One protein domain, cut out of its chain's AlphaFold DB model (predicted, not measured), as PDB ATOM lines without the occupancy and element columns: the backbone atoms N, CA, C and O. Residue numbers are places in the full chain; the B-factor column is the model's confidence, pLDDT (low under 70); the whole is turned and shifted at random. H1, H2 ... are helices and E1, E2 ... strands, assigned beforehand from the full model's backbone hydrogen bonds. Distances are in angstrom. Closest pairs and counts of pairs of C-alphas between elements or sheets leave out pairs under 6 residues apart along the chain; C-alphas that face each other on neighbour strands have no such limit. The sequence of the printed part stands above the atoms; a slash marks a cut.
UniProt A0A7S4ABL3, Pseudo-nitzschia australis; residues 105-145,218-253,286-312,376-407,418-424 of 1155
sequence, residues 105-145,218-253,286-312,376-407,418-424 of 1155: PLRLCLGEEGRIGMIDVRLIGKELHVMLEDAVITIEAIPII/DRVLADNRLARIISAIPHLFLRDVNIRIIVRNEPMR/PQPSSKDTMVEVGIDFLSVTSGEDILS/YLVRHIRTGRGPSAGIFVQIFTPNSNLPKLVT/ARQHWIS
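What this domain is: This is residues 105 to 145, 218 to 253, 286 to 312, 376 to 407 and 418 to 424 of the 1155 residues of a protein of Pseudo-nitzschia australis (UniProt A0A7S4ABL3). One twisted sheet of eight strands is folded into a V by sharp bends in its two longest strands, E5 and E6. One arm holds the E2-E3 hairpin beside the start of E5 and the end of E6; the other holds E1, E4, the rest of E5 and E6, then E8 and E7. H3 sits on the sheet near the bend, while H1 and H2 make a corner off the sheet, with residues 222 to 227 sticking out. The printed part has 143 residues with three named helices and eight named strands, of mixed class, helices and strands; along the chain E1 to E4 come first, then H1 and H2, then E5 to E8, and H3 last; the sheet is branched, E5 having three neighbours, E3 and E4 on one side and E6 on the other, and its neighbour pairs are partly parallel and partly antiparallel. The whole is compact, with a radius of gyration of the C-alphas of 16.8 A and spans of 50 by 35 by 26 A.

How they stand to each other: Start at edge strand E1, residues 106 to 110, antiparallel to E4, residues 136 to 143; N 107 and O 142 are 2.8 A apart. Next, E2, residues 118 to 124, and E3, residues 127 to 133, form a hairpin, with N 120 and O 131 2.9 A apart. E3 runs on into E4 at 81 degrees. H1, residues 218 to 223, and H2, residues 225 to 230, touch only at the corner; their closest C-alphas, of Leu 221 and Arg 228, are 5.2 A apart. Neither is on the sheet. E5, residues 236 to 247, bends by 82 degrees at residue 239, and its pairing is staggered: parallel to E3 (N 237 and O 130, 2.8 A), then to E4 (N 139 and O 244, 2.8 A). On its other side is antiparallel E6, residues 293 to 304, with N 243 and O 297 2.8 A apart; E6 bends by 74 degrees at residue 301. E7, residues 378 to 382, and E8, residues 390 to 396, form a hairpin, with N 381 and O 391 2.8 A apart; E8 is antiparallel to E6, with N 296 and O 394 2.8 A apart. H3, residues 418 to 424, is on the sheet at a height of 9.5 A; the C-alphas of Asp 240 and Arg 419 are its closest to E5, at 6.0 A. In H1, H2 and H3 every O i to N i+4 pair is within hydrogen-bond range.

Where its parts are: Find C-alpha 106 at (277.165, 299.159, 256.652), where E1 begins. E4 covers 22.8 A, E5 27.7 A and E6 29.5 A. H3 ends at C-alpha 424, (259.947, 276.036, 269.457).

The domain as a whole: The C-alphas farthest apart, of Gly 125 and Asn 399, are 52.5 A apart. Four cuts leave gaps between C-alphas: 145 to 218, 29.5 A; 253 to 286, 7.8 A; 312 to 376, 22.3 A; 407 to 418, 16.2 A. Of the links printed whole, none is long. The mean pLDDT of the printed part is 74.1; 49 residues are under 70, among them 305 to 312, 398 to 407 and 418 to 424.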
ATOM      1  N   PRO A 105     277.826 302.296 253.089       77.38
ATOM      2  CA  PRO A 105     278.649 301.618 254.086       77.38
ATOM      3  C   PRO A 105     277.815 301.111 255.273       77.38
ATOM      4  O   PRO A 105     277.111 301.872 255.937       77.38
ATOM      5  N   LEU A 106     277.923 299.815 255.580       81.19
ATOM      6  CA  LEU A 106     277.165 299.159 256.652       81.19
ATOM      7  C   LEU A 106     277.814 299.340 258.035       81.19
ATOM      8  O   LEU A 106     278.933 298.888 258.287       81.19
ATOM      9  N   ARG A 107     277.065 299.905 258.987       79.81
ATOM     10  CA  ARG A 107     277.403 299.917 260.417       79.81
ATOM     11  C   ARG A 107     276.907 298.642 261.092       79.81
ATOM     12  O   ARG A 107     275.709 298.378 261.086       79.81
ATOM     13  N   LEU A 108     277.801 297.893 261.737       76.81
ATOM     14  CA  LEU A 108     277.419 296.781 262.612       76.81
ATOM     15  C   LEU A 108     277.249 297.272 264.057       76.81
ATOM     16  O   LEU A 108     278.206 297.714 264.694       76.81
ATOM     17  N   CYS A 109     276.032 297.162 264.580       77.31
ATOM     18  CA  CYS A 109     275.662 297.477 265.958       77.31
ATOM     19  C   CYS A 109     275.256 296.196 266.704       77.31
ATOM     20  O   CYS A 109     274.707 295.274 266.107       77.31
ATOM     21  N   LEU A 110     275.470 296.128 268.022       77.19
ATOM     22  CA  LEU A 110     274.867 295.067 268.839       77.19
ATOM     23  C   LEU A 110     273.394 295.405 269.102       77.19
ATOM     24  O   LEU A 110     273.077 296.518 269.520       77.19
ATOM     25  N   GLY A 111     272.504 294.448 268.846       78.38
ATOM     26  CA  GLY A 111     271.069 294.602 269.065       78.38
ATOM     27  C   GLY A 111     270.682 294.411 270.531       78.38
ATOM     28  O   GLY A 111     271.226 293.554 271.228       78.38
ATOM     29  N   GLU A 112     269.697 295.183 270.993       79.06
ATOM     30  CA  GLU A 112     269.296 295.256 272.412       79.06
ATOM     31  C   GLU A 112     268.698 293.942 272.962       79.06
ATOM     32  O   GLU A 112     268.596 293.761 274.175       79.06
ATOM     33  N   GLU A 113     268.336 292.996 272.089       80.19
ATOM     34  CA  GLU A 113     267.780 291.692 272.471       80.19
ATOM     35  C   GLU A 113     268.832 290.611 272.786       80.19
ATOM     36  O   GLU A 113     268.454 289.512 273.203       80.19
ATOM     37  N   GLY A 114     270.129 290.902 272.619       79.12
ATOM     38  CA  GLY A 114     271.219 289.950 272.858       79.12
ATOM     39  C   GLY A 114     271.284 289.429 274.305       79.12
ATOM     40  O   GLY A 114     271.179 290.186 275.269       79.12
ATOM     41  N   ARG A 115     271.463 288.112 274.470       79.94
ATOM     42  CA  ARG A 115     271.466 287.387 275.754       79.94
ATOM     43  C   ARG A 115     272.522 286.288 275.747       79.94
ATOM     44  O   ARG A 115     272.720 285.616 274.744       79.94
ATOM     45  N   ILE A 116     273.141 286.038 276.894       80.31
ATOM     46  CA  ILE A 116     274.042 284.897 277.088       80.31
ATOM     47  C   ILE A 116     273.483 284.032 278.216       80.31
ATOM     48  O   ILE A 116     273.215 284.550 279.300       80.31
ATOM     49  N   GLY A 117     273.280 282.738 277.952       82.12
ATOM     50  CA  GLY A 117     272.752 281.774 278.917       82.12
ATOM     51  C   GLY A 117     273.777 281.403 279.983       82.12
ATOM     52  O   GLY A 117     273.601 281.710 281.162       82.12
ATOM     53  N   MET A 118     274.872 280.771 279.562       79.94
ATOM     54  CA  MET A 118     275.974 280.375 280.433       79.94
ATOM     55  C   MET A 118     277.319 280.607 279.742       79.94
ATOM     56  O   MET A 118     277.499 280.218 278.591       79.94
ATOM     57  N   ILE A 119     278.274 281.188 280.473       87.62
ATOM     58  CA  ILE A 119     279.699 281.107 280.136       87.62
ATOM     59  C   ILE A 119     280.382 280.343 281.267       87.62
ATOM     60  O   ILE A 119     280.400 280.810 282.406       87.62
ATOM     61  N   ASP A 120     280.936 279.179 280.958       82.19
ATOM     62  CA  ASP A 120     281.738 278.380 281.880       82.19
ATOM     63  C   ASP A 120     283.202 278.451 281.432       82.19
ATOM     64  O   ASP A 120     283.561 277.995 280.345       82.19
ATOM     65  N   VAL A 121     284.034 279.096 282.251       87.88
ATOM     66  CA  VAL A 121     285.457 279.327 281.975       87.88
ATOM     67  C   VAL A 121     286.274 278.523 282.972       87.88
ATOM     68  O   VAL A 121     286.276 278.814 284.170       87.88
ATOM     69  N   ARG A 122     286.990 277.513 282.478       82.31
ATOM     70  CA  ARG A 122     287.776 276.584 283.298       82.31
ATOM     71  C   ARG A 122     289.237 276.613 282.879       82.31
ATOM     72  O   ARG A 122     289.542 276.650 281.694       82.31
ATOM     73  N   LEU A 123     290.139 276.537 283.852       79.44
ATOM     74  CA  LEU A 123     291.549 276.243 283.604       79.44
ATOM     75  C   LEU A 123     291.772 274.751 283.871       79.44
ATOM     76  O   LEU A 123     291.621 274.304 285.010       79.44
ATOM     77  N   ILE A 124     292.099 273.980 282.836       82.19
ATOM     78  CA  ILE A 124     292.353 272.539 282.935       82.19
ATOM     79  C   ILE A 124     293.843 272.318 282.668       82.19
ATOM     80  O   ILE A 124     294.350 272.555 281.576       82.19
ATOM     81  N   GLY A 125     294.588 271.933 283.707       90.25
ATOM     82  CA  GLY A 125     296.050 271.861 283.643       90.25
ATOM     83  C   GLY A 125     296.681 273.243 283.434       90.25
ATOM     84  O   GLY A 125     296.861 273.991 284.393       90.25
ATOM     85  N   LYS A 126     297.030 273.564 282.183       83.38
ATOM     86  CA  LYS A 126     297.518 274.888 281.747       83.38
ATOM     87  C   LYS A 126     296.635 275.536 280.676       83.38
ATOM     88  O   LYS A 126     296.896 276.674 280.297       83.38
ATOM     89  N   GLU A 127     295.635 274.819 280.181       79.94
ATOM     90  CA  GLU A 127     294.813 275.221 279.048       79.94
ATOM     91  C   GLU A 127     293.530 275.887 279.542       79.94
ATOM     92  O   GLU A 127     292.911 275.463 280.523       79.94
ATOM     93  N   LEU A 128     293.153 276.979 278.878       76.81
ATOM     94  CA  LEU A 128     291.855 277.603 279.074       76.81
ATOM     95  C   LEU A 128     290.820 276.793 278.289       76.81
ATOM     96  O   LEU A 128     291.074 276.412 277.155       76.81
ATOM     97  N   HIS A 129     289.665 276.546 278.891       85.38
ATOM     98  CA  HIS A 129     288.483 276.019 278.224       85.38
ATOM     99  C   HIS A 129     287.355 277.020 278.439       85.38
ATOM    100  O   HIS A 129     287.108 277.441 279.575       85.38
ATOM    101  N   VAL A 130     286.671 277.394 277.363       85.81
ATOM    102  CA  VAL A 130     285.536 278.320 277.403       85.81
ATOM    103  C   VAL A 130     284.345 277.628 276.768       85.81
ATOM    104  O   VAL A 130     284.388 277.277 275.595       85.81
ATOM    105  N   MET A 131     283.281 277.426 277.537       87.12
ATOM    106  CA  MET A 131     282.024 276.874 277.044       87.12
ATOM    107  C   MET A 131     280.940 277.951 277.094       87.12
ATOM    108  O   MET A 131     280.666 278.506 278.158       87.12
ATOM    109  N   LEU A 132     280.338 278.236 275.940       88.19
ATOM    110  CA  LEU A 132     279.196 279.126 275.775       88.19
ATOM    111  C   LEU A 132     277.955 278.271 275.491       88.19
ATOM    112  O   LEU A 132     277.853 277.681 274.416       88.19
ATOM    113  N   GLU A 133     277.026 278.211 276.448       88.75
ATOM    114  CA  GLU A 133     275.725 277.551 276.274       88.75
ATOM    115  C   GLU A 133     274.577 278.577 276.268       88.75
ATOM    116  O   GLU A 133     274.631 279.602 276.956       88.75
ATOM    117  N   ASP A 134     273.502 278.272 275.538       87.94
ATOM    118  CA  ASP A 134     272.211 278.976 275.609       87.94
ATOM    119  C   ASP A 134     272.259 280.490 275.257       87.94
ATOM    120  O   ASP A 134     271.529 281.311 275.828       87.94
ATOM    121  N   ALA A 135     273.118 280.894 274.314       87.19
ATOM    122  CA  ALA A 135     273.308 282.296 273.903       87.19
ATOM    123  C   ALA A 135     272.496 282.697 272.653       87.19
ATOM    124  O   ALA A 135     272.388 281.934 271.699       87.19
ATOM    125  N   VAL A 136     271.995 283.936 272.625       88.69
ATOM    126  CA  VAL A 136     271.405 284.599 271.450       88.69
ATOM    127  C   VAL A 136     272.126 285.930 271.233       88.69
ATOM    128  O   VAL A 136     272.047 286.817 272.077       88.69
ATOM    129  N   ILE A 137     272.829 286.099 270.117       87.06
ATOM    130  CA  ILE A 137     273.597 287.308 269.799       87.06
ATOM    131  C   ILE A 137     272.910 288.032 268.644       87.06
ATOM    132  O   ILE A 137     272.976 287.578 267.504       87.06
ATOM    133  N   THR A 138     272.265 289.163 268.926       88.00
ATOM    134  CA  THR A 138     271.670 290.012 267.886       88.00
ATOM    135  C   THR A 138     272.695 291.026 267.383       88.00
ATOM    136  O   THR A 138     273.278 291.769 268.174       88.00
ATOM    137  N   ILE A 139     272.891 291.084 266.069       87.56
ATOM    138  CA  ILE A 139     273.713 292.073 265.365       87.56
ATOM    139  C   ILE A 139     272.792 292.812 264.394       87.56
ATOM    140  O   ILE A 139     272.061 292.186 263.638       87.56
ATOM    141  N   GLU A 140     272.813 294.136 264.402       86.50
ATOM    142  CA  GLU A 140     272.067 294.969 263.461       86.50
ATOM    143  C   GLU A 140     273.050 295.588 262.466       86.50
ATOM    144  O   GLU A 140     273.915 296.369 262.861       86.50
ATOM    145  N   ALA A 141     272.925 295.230 261.189       88.75
ATOM    146  CA  ALA A 141     273.629 295.871 260.087       88.75
ATOM    147  C   ALA A 141     272.751 297.006 259.549       88.75
ATOM    148  O   ALA A 141     271.623 296.770 259.122       88.75
ATOM    149  N   ILE A 142     273.246 298.240 259.615       89.25
ATOM    150  CA  ILE A 142     272.493 299.449 259.265       89.25
ATOM    151  C   ILE A 142     273.302 300.238 258.227       89.25
ATOM    152  O   ILE A 142     274.415 300.650 258.562       89.25
ATOM    153  N   PRO A 143     272.801 300.469 257.000       88.38
ATOM    154  CA  PRO A 143     273.491 301.325 256.035       88.38
ATOM    155  C   PRO A 143     273.624 302.745 256.592       88.38
ATOM    156  O   PRO A 143     272.685 303.247 257.206       88.38
ATOM    157  N   ILE A 144     274.765 303.403 256.407       88.56
ATOM    158  CA  ILE A 144     274.966 304.809 256.777       88.56
ATOM    159  C   ILE A 144     274.883 305.651 255.502       88.56
ATOM    160  O   ILE A 144     275.620 305.385 254.556       88.56
ATOM    161  N   ILE A 145     274.052 306.696 255.491       88.44
ATOM    162  CA  ILE A 145     274.235 307.792 254.526       88.44
ATOM    163  C   ILE A 145     275.385 308.659 255.065       88.44
ATOM    164  O   ILE A 145     275.239 309.176 256.178       88.44
ATOM    165  N   ASP A 218     293.278 285.670 256.830       69.56
ATOM    166  CA  ASP A 218     294.445 286.489 257.196       69.56
ATOM    167  C   ASP A 218     294.104 287.983 257.270       69.56
ATOM    168  O   ASP A 218     294.604 288.701 258.136       69.56
ATOM    169  N   ARG A 219     293.215 288.454 256.384       72.12
ATOM    170  CA  ARG A 219     292.675 289.821 256.420       72.12
ATOM    171  C   ARG A 219     291.814 290.029 257.666       72.12
ATOM    172  O   ARG A 219     292.123 290.895 258.480       72.12
ATOM    173  N   VAL A 220     290.816 289.171 257.891       65.75
ATOM    174  CA  VAL A 220     289.926 289.263 259.063       65.75
ATOM    175  C   VAL A 220     290.703 289.220 260.386       65.75
ATOM    176  O   VAL A 220     290.425 290.030 261.268       65.75
ATOM    177  N   LEU A 221     291.708 288.350 260.540       67.44
ATOM    178  CA  LEU A 221     292.525 288.304 261.761       67.44
ATOM    179  C   LEU A 221     293.462 289.507 261.921       67.44
ATOM    180  O   LEU A 221     293.730 289.917 263.057       67.44
ATOM    181  N   ALA A 222     293.976 290.077 260.831       72.88
ATOM    182  CA  ALA A 222     294.837 291.258 260.865       72.88
ATOM    183  C   ALA A 222     294.059 292.550 261.178       72.88
ATOM    184  O   ALA A 222     294.555 293.388 261.939       72.88
ATOM    185  N   ASP A 223     292.822 292.663 260.696       68.81
ATOM    186  CA  ASP A 223     292.038 293.896 260.789       68.81
ATOM    187  C   ASP A 223     291.059 293.881 261.986       68.81
ATOM    188  O   ASP A 223     290.882 294.896 262.664       68.81
ATOM    189  N   ASN A 224     290.491 292.720 262.346       64.69
ATOM    190  CA  ASN A 224     289.542 292.592 263.457       64.69
ATOM    191  C   ASN A 224     290.199 292.056 264.749       64.69
ATOM    192  O   ASN A 224     290.476 290.864 264.912       64.69
ATOM    193  N   ARG A 225     290.381 292.948 265.735       60.09
ATOM    194  CA  ARG A 225     290.933 292.605 267.063       60.09
ATOM    195  C   ARG A 225     290.089 291.589 267.840       60.09
ATOM    196  O   ARG A 225     290.662 290.797 268.581       60.09
ATOM    197  N   LEU A 226     288.761 291.603 267.696       51.75
ATOM    198  CA  LEU A 226     287.876 290.664 268.391       51.75
ATOM    199  C   LEU A 226     287.986 289.260 267.787       51.75
ATOM    200  O   LEU A 226     288.106 288.298 268.539       51.75
ATOM    201  N   ALA A 227     288.041 289.152 266.456       60.50
ATOM    202  CA  ALA A 227     288.283 287.879 265.774       60.50
ATOM    203  C   ALA A 227     289.598 287.239 266.248       60.50
ATOM    204  O   ALA A 227     289.601 286.078 266.645       60.50
ATOM    205  N   ARG A 228     290.678 288.033 266.333       71.38
ATOM    206  CA  ARG A 228     291.987 287.593 266.852       71.38
ATOM    207  C   ARG A 228     291.967 287.160 268.320       71.38
ATOM    208  O   ARG A 228     292.743 286.291 268.701       71.38
ATOM    209  N   ILE A 229     291.119 287.764 269.155       66.38
ATOM    210  CA  ILE A 229     290.949 287.343 270.555       66.38
ATOM    211  C   ILE A 229     290.188 286.016 270.616       66.38
ATOM    212  O   ILE A 229     290.621 285.115 271.324       66.38
ATOM    213  N   ILE A 230     289.099 285.871 269.855       65.31
ATOM    214  CA  ILE A 230     288.279 284.649 269.835       65.31
ATOM    215  C   ILE A 230     289.074 283.464 269.267       65.31
ATOM    216  O   ILE A 230     289.079 282.399 269.877       65.31
ATOM    217  N   SER A 231     289.817 283.651 268.171       66.88
ATOM    218  CA  SER A 231     290.683 282.612 267.591       66.88
ATOM    219  C   SER A 231     291.886 282.249 268.475       66.88
ATOM    220  O   SER A 231     292.514 281.218 268.259       66.88
ATOM    221  N   ALA A 232     292.226 283.091 269.457       73.00
ATOM    222  CA  ALA A 232     293.277 282.835 270.442       73.00
ATOM    223  C   ALA A 232     292.762 282.168 271.733       73.00
ATOM    224  O   ALA A 232     293.556 281.933 272.645       73.00
ATOM    225  N   ILE A 233     291.464 281.848 271.831       75.00
ATOM    226  CA  ILE A 233     290.911 281.019 272.910       75.00
ATOM    227  C   ILE A 233     291.067 279.543 272.506       75.00
ATOM    228  O   ILE A 233     290.333 279.080 271.629       75.00
ATOM    229  N   PRO A 234     291.982 278.769 273.122       71.56
ATOM    230  CA  PRO A 234     291.988 277.324 272.934       71.56
ATOM    231  C   PRO A 234     290.713 276.720 273.544       71.56
ATOM    232  O   PRO A 234     290.167 277.246 274.512       71.56
ATOM    233  N   HIS A 235     290.243 275.609 272.973       81.19
ATOM    234  CA  HIS A 235     289.102 274.833 273.481       81.19
ATOM    235  C   HIS A 235     287.846 275.689 273.742       81.19
ATOM    236  O   HIS A 235     287.260 275.662 274.831       81.19
ATOM    237  N   LEU A 236     287.443 276.451 272.721       84.69
ATOM    238  CA  LEU A 236     286.164 277.154 272.686       84.69
ATOM    239  C   LEU A 236     285.055 276.189 272.241       84.69
ATOM    240  O   LEU A 236     285.075 275.672 271.124       84.69
ATOM    241  N   PHE A 237     284.068 275.974 273.106       87.25
ATOM    242  CA  PHE A 237     282.878 275.173 272.828       87.25
ATOM    243  C   PHE A 237     281.661 276.092 272.751       87.25
ATOM    244  O   PHE A 237     281.345 276.784 273.718       87.25
ATOM    245  N   LEU A 238     280.967 276.091 271.615       88.25
ATOM    246  CA  LEU A 238     279.693 276.784 271.426       88.25
ATOM    247  C   LEU A 238     278.586 275.733 271.333       88.25
ATOM    248  O   LEU A 238     278.728 274.762 270.587       88.25
ATOM    249  N   ARG A 239     277.494 275.906 272.079       87.00
ATOM    250  CA  ARG A 239     276.369 274.963 272.092       87.00
ATOM    251  C   ARG A 239     275.041 275.669 272.307       87.00
ATOM    252  O   ARG A 239     274.929 276.504 273.202       87.00
ATOM    253  N   ASP A 240     274.021 275.282 271.548       88.44
ATOM    254  CA  ASP A 240     272.699 275.911 271.599       88.44
ATOM    255  C   ASP A 240     272.822 277.455 271.445       88.44
ATOM    256  O   ASP A 240     272.134 278.225 272.119       88.44
ATOM    257  N   VAL A 241     273.771 277.909 270.606       89.75
ATOM    258  CA  VAL A 241     274.104 279.326 270.363       89.75
ATOM    259  C   VAL A 241     273.446 279.787 269.068       89.75
ATOM    260  O   VAL A 241     273.479 279.082 268.069       89.75
ATOM    261  N   ASN A 242     272.877 280.986 269.061       89.25
ATOM    262  CA  ASN A 242     272.162 281.543 267.921       89.25
ATOM    263  C   ASN A 242     272.644 282.974 267.632       89.25
ATOM    264  O   ASN A 242     272.714 283.794 268.546       89.25
ATOM    265  N   ILE A 243     272.998 283.283 266.385       89.38
ATOM    266  CA  ILE A 243     273.465 284.603 265.946       89.38
ATOM    267  C   ILE A 243     272.459 285.164 264.938       89.38
ATOM    268  O   ILE A 243     272.351 284.682 263.813       89.38
ATOM    269  N   ARG A 244     271.726 286.203 265.340       88.62
ATOM    270  CA  ARG A 244     270.682 286.855 264.544       88.62
ATOM    271  C   ARG A 244     271.218 288.158 263.958       88.62
ATOM    272  O   ARG A 244     271.372 289.139 264.681       88.62
ATOM    273  N   ILE A 245     271.481 288.174 262.657       88.81
ATOM    274  CA  ILE A 245     271.901 289.361 261.909       88.81
ATOM    275  C   ILE A 245     270.655 289.994 261.281       88.81
ATOM    276  O   ILE A 245     269.973 289.361 260.479       88.81
ATOM    277  N   ILE A 246     270.345 291.236 261.640       87.38
ATOM    278  CA  ILE A 246     269.230 292.008 261.080       87.38
ATOM    279  C   ILE A 246     269.814 293.092 260.179       87.38
ATOM    280  O   ILE A 246     270.422 294.038 260.672       87.38
ATOM    281  N   VAL A 247     269.623 292.963 258.869       90.19
ATOM    282  CA  VAL A 247     269.946 294.005 257.891       90.19
ATOM    283  C   VAL A 247     268.762 294.965 257.823       90.19
ATOM    284  O   VAL A 247     267.685 294.604 257.339       90.19
ATOM    285  N   ARG A 248     268.942 296.177 258.357       87.81
ATOM    286  CA  ARG A 248     267.943 297.250 258.288       87.81
ATOM    287  C   ARG A 248     267.871 297.781 256.860       87.81
ATOM    288  O   ARG A 248     268.904 298.056 256.260       87.81
ATOM    289  N   ASN A 249     266.658 297.935 256.342       88.94
ATOM    290  CA  ASN A 249     266.436 298.483 254.999       88.94
ATOM    291  C   ASN A 249     266.427 300.024 255.013       88.94
ATOM    292  O   ASN A 249     266.848 300.675 254.066       88.94
ATOM    293  N   GLU A 250     266.010 300.629 256.128       89.75
ATOM    294  CA  GLU A 250     266.145 302.074 256.323       89.75
ATOM    295  C   GLU A 250     267.584 302.439 256.739       89.75
ATOM    296  O   GLU A 250     268.091 301.882 257.720       89.75
ATOM    297  N   PRO A 251     268.250 303.384 256.046       87.88
ATOM    298  CA  PRO A 251     269.586 303.829 256.413       87.88
ATOM    299  C   PRO A 251     269.575 304.737 257.649       87.88
ATOM    300  O   PRO A 251     268.643 305.506 257.899       87.88
ATOM    301  N   MET A 252     270.676 304.697 258.395       86.75
ATOM    302  CA  MET A 252     270.988 305.599 259.495       86.75
ATOM    303  C   MET A 252     271.175 307.021 258.952       86.75
ATOM    304  O   MET A 252     272.086 307.276 258.160       86.75
ATOM    305  N   ARG A 253     270.317 307.952 259.383       86.12
ATOM    306  CA  ARG A 253     270.361 309.361 258.960       86.12
ATOM    307  C   ARG A 253     271.116 310.216 259.982       86.12
ATOM    308  O   ARG A 253     270.929 309.994 261.188       86.12
ATOM    309  N   PRO A 286     267.424 303.935 262.868       83.44
ATOM    310  CA  PRO A 286     266.118 303.656 262.272       83.44
ATOM    311  C   PRO A 286     265.277 302.755 263.186       83.44
ATOM    312  O   PRO A 286     265.806 301.965 263.976       83.44
ATOM    313  N   GLN A 287     263.955 302.886 263.088       84.75
ATOM    314  CA  GLN A 287     263.034 302.013 263.817       84.75
ATOM    315  C   GLN A 287     262.974 300.625 263.157       84.75
ATOM    316  O   GLN A 287     263.213 300.515 261.956       84.75
ATOM    317  N   PRO A 288     262.645 299.552 263.903       83.81
ATOM    318  CA  PRO A 288     262.473 298.229 263.313       83.81
ATOM    319  C   PRO A 288     261.373 298.235 262.247       83.81
ATOM    320  O   PRO A 288     260.211 298.505 262.560       83.81
ATOM    321  N   SER A 289     261.730 297.925 261.002       84.94
ATOM    322  CA  SER A 289     260.805 297.952 259.871       84.94
ATOM    323  C   SER A 289     260.345 296.537 259.509       84.94
ATOM    324  O   SER A 289     261.068 295.558 259.694       84.94
ATOM    325  N   SER A 290     259.151 296.401 258.924       80.50
ATOM    326  CA  SER A 290     258.739 295.132 258.300       80.50
ATOM    327  C   SER A 290     259.447 294.867 256.963       80.50
ATOM    328  O   SER A 290     259.136 293.881 256.305       80.50
ATOM    329  N   LYS A 291     260.346 295.765 256.536       85.31
ATOM    330  CA  LYS A 291     261.165 295.646 255.328       85.31
ATOM    331  C   LYS A 291     262.596 295.173 255.611       85.31
ATOM    332  O   LYS A 291     263.384 295.087 254.671       85.31
ATOM    333  N   ASP A 292     262.934 294.900 256.869       88.00
ATOM    334  CA  ASP A 292     264.265 294.455 257.284       88.00
ATOM    335  C   ASP A 292     264.469 292.962 256.968       88.00
ATOM    336  O   ASP A 292     263.566 292.144 257.163       88.00
ATOM    337  N   THR A 293     265.666 292.592 256.510       86.06
ATOM    338  CA  THR A 293     266.033 291.193 256.233       86.06
ATOM    339  C   THR A 293     266.710 290.597 257.462       86.06
ATOM    340  O   THR A 293     267.626 291.201 258.018       86.06
ATOM    341  N   MET A 294     266.303 289.400 257.889       86.06
ATOM    342  CA  MET A 294     266.884 288.733 259.059       86.06
ATOM    343  C   MET A 294     267.552 287.417 258.659       86.06
ATOM    344  O   MET A 294     266.913 286.534 258.096       86.06
ATOM    345  N   VAL A 295     268.834 287.271 258.983       86.31
ATOM    346  CA  VAL A 295     269.606 286.034 258.830       86.31
ATOM    347  C   VAL A 295     269.853 285.460 260.218       86.31
ATOM    348  O   VAL A 295     270.420 286.131 261.079       86.31
ATOM    349  N   GLU A 296     269.424 284.227 260.456       86.31
ATOM    350  CA  GLU A 296     269.593 283.534 261.732       86.31
ATOM    351  C   GLU A 296     270.563 282.358 261.554       86.31
ATOM    352  O   GLU A 296     270.326 281.456 260.749       86.31
ATOM    353  N   VAL A 297     271.689 282.406 262.271       88.56
ATOM    354  CA  VAL A 297     272.775 281.418 262.214       88.56
ATOM    355  C   VAL A 297     272.833 280.668 263.540       88.56
ATOM    356  O   VAL A 297     273.356 281.173 264.535       88.56
ATOM    357  N   GLY A 298     272.277 279.461 263.563       88.12
ATOM    358  CA  GLY A 298     272.293 278.583 264.726       88.12
ATOM    359  C   GLY A 298     273.511 277.666 264.753       88.12
ATOM    360  O   GLY A 298     273.971 277.190 263.719       88.12
ATOM    361  N   ILE A 299     274.025 277.410 265.950       88.12
ATOM    362  CA  ILE A 299     275.165 276.542 266.239       88.12
ATOM    363  C   ILE A 299     274.723 275.566 267.334       88.12
ATOM    364  O   ILE A 299     274.762 275.885 268.526       88.12
ATOM    365  N   ASP A 300     274.300 274.371 266.923       81.75
ATOM    366  CA  ASP A 300     273.837 273.325 267.844       81.75
ATOM    367  C   ASP A 300     275.009 272.831 268.704       81.75
ATOM    368  O   ASP A 300     274.932 272.791 269.934       81.75
ATOM    369  N   PHE A 301     276.134 272.521 268.048       82.38
ATOM    370  CA  PHE A 301     277.410 272.239 268.699       82.38
ATOM    371  C   PHE A 301     278.602 272.516 267.769       82.38
ATOM    372  O   PHE A 301     278.708 271.953 266.675       82.38
ATOM    373  N   LEU A 302     279.541 273.336 268.244       80.81
ATOM    374  CA  LEU A 302     280.846 273.582 267.630       80.81
ATOM    375  C   LEU A 302     281.937 273.468 268.701       80.81
ATOM    376  O   LEU A 302     281.853 274.083 269.763       80.81
ATOM    377  N   SER A 303     282.974 272.682 268.415       79.56
ATOM    378  CA  SER A 303     284.102 272.415 269.312       79.56
ATOM    379  C   SER A 303     285.393 272.846 268.626       79.56
ATOM    380  O   SER A 303     285.969 272.059 267.878       79.56
ATOM    381  N   VAL A 304     285.868 274.061 268.897       73.88
ATOM    382  CA  VAL A 304     287.134 274.567 268.351       73.88
ATOM    383  C   VAL A 304     288.293 273.968 269.149       73.88
ATOM    384  O   VAL A 304     288.730 274.503 270.172       73.88
ATOM    385  N   THR A 305     288.762 272.798 268.711       64.75
ATOM    386  CA  THR A 305     289.976 272.177 269.245       64.75
ATOM    387  C   THR A 305     291.217 272.921 268.740       64.75
ATOM    388  O   THR A 305     291.262 273.398 267.611       64.75
ATOM    389  N   SER A 306     292.230 273.067 269.599       43.94
ATOM    390  CA  SER A 306     293.423 273.883 269.343       43.94
ATOM    391  C   SER A 306     294.240 273.369 268.146       43.94
ATOM    392  O   SER A 306     295.053 272.458 268.298       43.94
ATOM    393  N   GLY A 307     294.031 273.972 266.972       54.28
ATOM    394  CA  GLY A 307     294.703 273.625 265.713       54.28
ATOM    395  C   GLY A 307     293.766 273.481 264.507       54.28
ATOM    396  O   GLY A 307     294.249 273.486 263.380       54.28
ATOM    397  N   GLU A 308     292.452 273.386 264.723       54.66
ATOM    398  CA  GLU A 308     291.446 273.258 263.660       54.66
ATOM    399  C   GLU A 308     290.742 274.613 263.441       54.66
ATOM    400  O   GLU A 308     290.209 275.201 264.382       54.66
ATOM    401  N   ASP A 309     290.749 275.131 262.207       55.47
ATOM    402  CA  ASP A 309     290.066 276.385 261.863       55.47
ATOM    403  C   ASP A 309     288.568 276.153 261.609       55.47
ATOM    404  O   ASP A 309     288.186 275.220 260.900       55.47
ATOM    405  N   ILE A 310     287.728 277.061 262.116       53.88
ATOM    406  CA  ILE A 310     286.275 277.089 261.896       53.88
ATOM    407  C   ILE A 310     285.958 277.064 260.395       53.88
ATOM    408  O   ILE A 310     285.023 276.375 259.989       53.88
ATOM    409  N   LEU A 311     286.745 277.761 259.563       52.34
ATOM    410  CA  LEU A 311     286.518 277.802 258.114       52.34
ATOM    411  C   LEU A 311     287.000 276.545 257.373       52.34
ATOM    412  O   LEU A 311     286.537 276.300 256.260       52.34
ATOM    413  N   SER A 312     287.853 275.702 257.967       54.66
ATOM    414  CA  SER A 312     288.323 274.474 257.301       54.66
ATOM    415  C   SER A 312     287.180 273.486 257.012       54.66
ATOM    416  O   SER A 312     287.151 272.862 255.951       54.66
ATOM    417  N   TYR A 376     266.732 278.996 249.400       45.94
ATOM    418  CA  TYR A 376     267.672 279.350 250.469       45.94
ATOM    419  C   TYR A 376     267.123 279.209 251.902       45.94
ATOM    420  O   TYR A 376     267.737 279.710 252.846       45.94
ATOM    421  N   LEU A 377     265.959 278.577 252.091       54.16
ATOM    422  CA  LEU A 377     265.188 278.684 253.338       54.16
ATOM    423  C   LEU A 377     265.887 278.107 254.585       54.16
ATOM    424  O   LEU A 377     265.819 278.741 255.635       54.16
ATOM    425  N   VAL A 378     266.574 276.959 254.489       56.84
ATOM    426  CA  VAL A 378     267.480 276.441 255.541       56.84
ATOM    427  C   VAL A 378     268.621 275.629 254.914       56.84
ATOM    428  O   VAL A 378     268.362 274.615 254.268       56.84
ATOM    429  N   ARG A 379     269.888 275.988 255.178       64.50
ATOM    430  CA  ARG A 379     271.062 275.130 254.884       64.50
ATOM    431  C   ARG A 379     271.751 274.718 256.187       64.50
ATOM    432  O   ARG A 379     272.077 275.571 257.006       64.50
ATOM    433  N   HIS A 380     271.982 273.416 256.370       64.25
ATOM    434  CA  HIS A 380     272.612 272.840 257.566       64.25
ATOM    435  C   HIS A 380     273.961 272.187 257.225       64.25
ATOM    436  O   HIS A 380     274.017 271.201 256.490       64.25
ATOM    437  N   ILE A 381     275.038 272.691 257.823       73.06
ATOM    438  CA  ILE A 381     276.434 272.296 257.599       73.06
ATOM    439  C   ILE A 381     276.899 271.452 258.793       73.06
ATOM    440  O   ILE A 381     276.778 271.881 259.939       73.06
ATOM    441  N   ARG A 382     277.400 270.232 258.560       68.50
ATOM    442  CA  ARG A 382     277.748 269.276 259.635       68.50
ATOM    443  C   ARG A 382     279.169 269.498 260.160       68.50
ATOM    444  O   ARG A 382     280.130 269.364 259.413       68.50
ATOM    445  N   THR A 383     279.323 269.716 261.465       63.00
ATOM    446  CA  THR A 383     280.612 270.017 262.129       63.00
ATOM    447  C   THR A 383     281.355 268.756 262.605       63.00
ATOM    448  O   THR A 383     281.925 268.702 263.694       63.00
ATOM    449  N   GLY A 384     281.325 267.691 261.794       47.12
ATOM    450  CA  GLY A 384     282.141 266.474 261.943       47.12
ATOM    451  C   GLY A 384     281.844 265.533 263.127       47.12
ATOM    452  O   GLY A 384     282.161 264.348 263.035       47.12
ATOM    453  N   ARG A 385     281.227 265.987 264.228       53.06
ATOM    454  CA  ARG A 385     281.060 265.190 265.467       53.06
ATOM    455  C   ARG A 385     279.623 264.717 265.718       53.06
ATOM    456  O   ARG A 385     278.997 265.062 266.714       53.06
ATOM    457  N   GLY A 386     279.142 263.842 264.833       52.09
ATOM    458  CA  GLY A 386     277.871 263.119 264.980       52.09
ATOM    459  C   GLY A 386     276.679 263.759 264.250       52.09
ATOM    460  O   GLY A 386     276.798 264.844 263.686       52.09
ATOM    461  N   PRO A 387     275.510 263.086 264.227       51.97
ATOM    462  CA  PRO A 387     274.364 263.488 263.403       51.97
ATOM    463  C   PRO A 387     273.625 264.744 263.898       51.97
ATOM    464  O   PRO A 387     272.767 265.245 263.180       51.97
ATOM    465  N   SER A 388     273.944 265.232 265.100       51.44
ATOM    466  CA  SER A 388     273.337 266.403 265.752       51.44
ATOM    467  C   SER A 388     274.359 267.512 266.049       51.44
ATOM    468  O   SER A 388     274.197 268.254 267.014       51.44
ATOM    469  N   ALA A 389     275.460 267.561 265.295       61.09
ATOM    470  CA  ALA A 389     276.464 268.615 265.381       61.09
ATOM    471  C   ALA A 389     276.524 269.355 264.041       61.09
ATOM    472  O   ALA A 389     276.859 268.773 263.000       61.09
ATOM    473  N   GLY A 390     276.175 270.637 264.064       77.00
ATOM    474  CA  GLY A 390     276.160 271.462 262.871       77.00
ATOM    475  C   GLY A 390     275.956 272.946 263.139       77.00
ATOM    476  O   GLY A 390     275.711 273.380 264.268       77.00
ATOM    477  N   ILE A 391     276.074 273.698 262.049       81.94
ATOM    478  CA  ILE A 391     275.709 275.105 261.928       81.94
ATOM    479  C   ILE A 391     274.563 275.166 260.919       81.94
ATOM    480  O   ILE A 391     274.702 274.646 259.810       81.94
ATOM    481  N   PHE A 392     273.445 275.795 261.271       81.31
ATOM    482  CA  PHE A 392     272.358 276.068 260.333       81.31
ATOM    483  C   PHE A 392     272.265 277.558 260.021       81.31
ATOM    484  O   PHE A 392     272.484 278.397 260.891       81.31
ATOM    485  N   VAL A 393     271.921 277.883 258.777       82.69
ATOM    486  CA  VAL A 393     271.626 279.248 258.330       82.69
ATOM    487  C   VAL A 393     270.199 279.277 257.798       82.69
ATOM    488  O   VAL A 393     269.844 278.464 256.943       82.69
ATOM    489  N   GLN A 394     269.401 280.211 258.307       81.50
ATOM    490  CA  GLN A 394     268.026 280.479 257.895       81.50
ATOM    491  C   GLN A 394     267.893 281.953 257.494       81.50
ATOM    492  O   GLN A 394     268.343 282.837 258.223       81.50
ATOM    493  N   ILE A 395     267.279 282.225 256.341       81.19
ATOM    494  CA  ILE A 395     267.115 283.585 255.808       81.19
ATOM    495  C   ILE A 395     265.625 283.933 255.752       81.19
ATOM    496  O   ILE A 395     264.844 283.284 255.060       81.19
ATOM    497  N   PHE A 396     265.241 284.991 256.463       80.69
ATOM    498  CA  PHE A 396     263.903 285.573 256.451       80.69
ATOM    499  C   PHE A 396     263.927 286.858 255.620       80.69
ATOM    500  O   PHE A 396     264.473 287.880 256.042       80.69
ATOM    501  N   THR A 397     263.337 286.806 254.426       78.94
ATOM    502  CA  THR A 397     263.193 287.979 253.554       78.94
ATOM    503  C   THR A 397     261.955 288.803 253.937       78.94
ATOM    504  O   THR A 397     260.997 288.237 254.476       78.94
ATOM    505  N   PRO A 398     261.908 290.112 253.618       68.62
ATOM    506  CA  PRO A 398     260.809 291.015 253.989       68.62
ATOM    507  C   PRO A 398     259.395 290.549 253.624       68.62
ATOM    508  O   PRO A 398     258.444 290.789 254.364       68.62
ATOM    509  N   ASN A 399     259.266 289.860 252.488       63.31
ATOM    510  CA  ASN A 399     257.989 289.374 251.963       63.31
ATOM    511  C   ASN A 399     257.707 287.907 252.336       63.31
ATOM    512  O   ASN A 399     256.647 287.382 252.001       63.31
ATOM    513  N   SER A 400     258.632 287.229 253.028       62.06
ATOM    514  CA  SER A 400     258.340 285.918 253.611       62.06
ATOM    515  C   SER A 400     257.273 286.068 254.700       62.06
ATOM    516  O   SER A 400     257.257 287.052 255.443       62.06
ATOM    517  N   ASN A 401     256.364 285.095 254.812       51.38
ATOM    518  CA  ASN A 401     255.306 285.101 255.827       51.38
ATOM    519  C   ASN A 401     255.881 284.799 257.226       51.38
ATOM    520  O   ASN A 401     255.636 283.736 257.799       51.38
ATOM    521  N   LEU A 402     256.645 285.752 257.777       53.78
ATOM    522  CA  LEU A 402     257.232 285.714 259.115       53.78
ATOM    523  C   LEU A 402     256.172 285.259 260.134       53.78
ATOM    524  O   LEU A 402     255.140 285.929 260.294       53.78
ATOM    525  N   PRO A 403     256.379 284.121 260.827       49.06
ATOM    526  CA  PRO A 403     255.355 283.559 261.690       49.06
ATOM    527  C   PRO A 403     255.036 284.546 262.811       49.06
ATOM    528  O   PRO A 403     255.893 284.906 263.620       49.06
ATOM    529  N   LYS A 404     253.759 284.946 262.890       47.53
ATOM    530  CA  LYS A 404     253.212 285.982 263.798       47.53
ATOM    531  C   LYS A 404     253.332 285.645 265.302       47.53
ATOM    532  O   LYS A 404     252.701 286.304 266.128       47.53
ATOM    533  N   LEU A 405     254.109 284.619 265.656       41.09
ATOM    534  CA  LEU A 405     254.615 284.330 266.997       41.09
ATOM    535  C   LEU A 405     255.807 285.232 267.358       41.09
ATOM    536  O   LEU A 405     255.818 285.771 268.461       41.09
ATOM    537  N   VAL A 406     256.777 285.428 266.450       48.22
ATOM    538  CA  VAL A 406     258.067 286.077 266.774       48.22
ATOM    539  C   VAL A 406     257.846 287.511 267.261       48.22
ATOM    540  O   VAL A 406     258.197 287.848 268.390       48.22
ATOM    541  N   THR A 407     257.134 288.327 266.480       44.69
ATOM    542  CA  THR A 407     256.788 289.712 266.849       44.69
ATOM    543  C   THR A 407     255.792 289.821 268.008       44.69
ATOM    544  O   THR A 407     255.742 290.855 268.669       44.69
ATOM    545  N   ALA A 418     267.830 280.526 274.610       50.06
ATOM    546  CA  ALA A 418     268.156 280.070 273.253       50.06
ATOM    547  C   ALA A 418     267.623 278.654 272.972       50.06
ATOM    548  O   ALA A 418     266.884 278.471 272.004       50.06
ATOM    549  N   ARG A 419     267.835 277.690 273.885       49.69
ATOM    550  CA  ARG A 419     267.176 276.374 273.859       49.69
ATOM    551  C   ARG A 419     265.682 276.475 273.696       49.69
ATOM    552  O   ARG A 419     265.111 275.709 272.941       49.69
ATOM    553  N   GLN A 420     265.021 277.352 274.442       50.31
ATOM    554  CA  GLN A 420     263.564 277.413 274.439       50.31
ATOM    555  C   GLN A 420     263.021 277.980 273.120       50.31
ATOM    556  O   GLN A 420     261.959 277.544 272.690       50.31
ATOM    557  N   HIS A 421     263.782 278.858 272.455       50.69
ATOM    558  CA  HIS A 421     263.526 279.310 271.084       50.69
ATOM    559  C   HIS A 421     263.778 278.183 270.065       50.69
ATOM    560  O   HIS A 421     262.896 277.880 269.265       50.69
ATOM    561  N   TRP A 422     264.922 277.492 270.155       47.56
ATOM    562  CA  TRP A 422     265.285 276.328 269.327       47.56
ATOM    563  C   TRP A 422     264.229 275.214 269.419       47.56
ATOM    564  O   TRP A 422     263.662 274.814 268.410       47.56
ATOM    565  N   ILE A 423     263.840 274.826 270.641       45.66
ATOM    566  CA  ILE A 423     262.775 273.850 270.947       45.66
ATOM    567  C   ILE A 423     261.429 274.242 270.311       45.66
ATOM    568  O   ILE A 423     260.630 273.361 270.009       45.66
ATOM    569  N   SER A 424     261.161 275.541 270.124       43.94
ATOM    570  CA  SER A 424     259.947 276.036 269.457       43.94
ATOM    571  C   SER A 424     260.077 276.237 267.941       43.94
ATOM    572  O   SER A 424     259.069 276.509 267.297       43.94
TER     573      SER A 424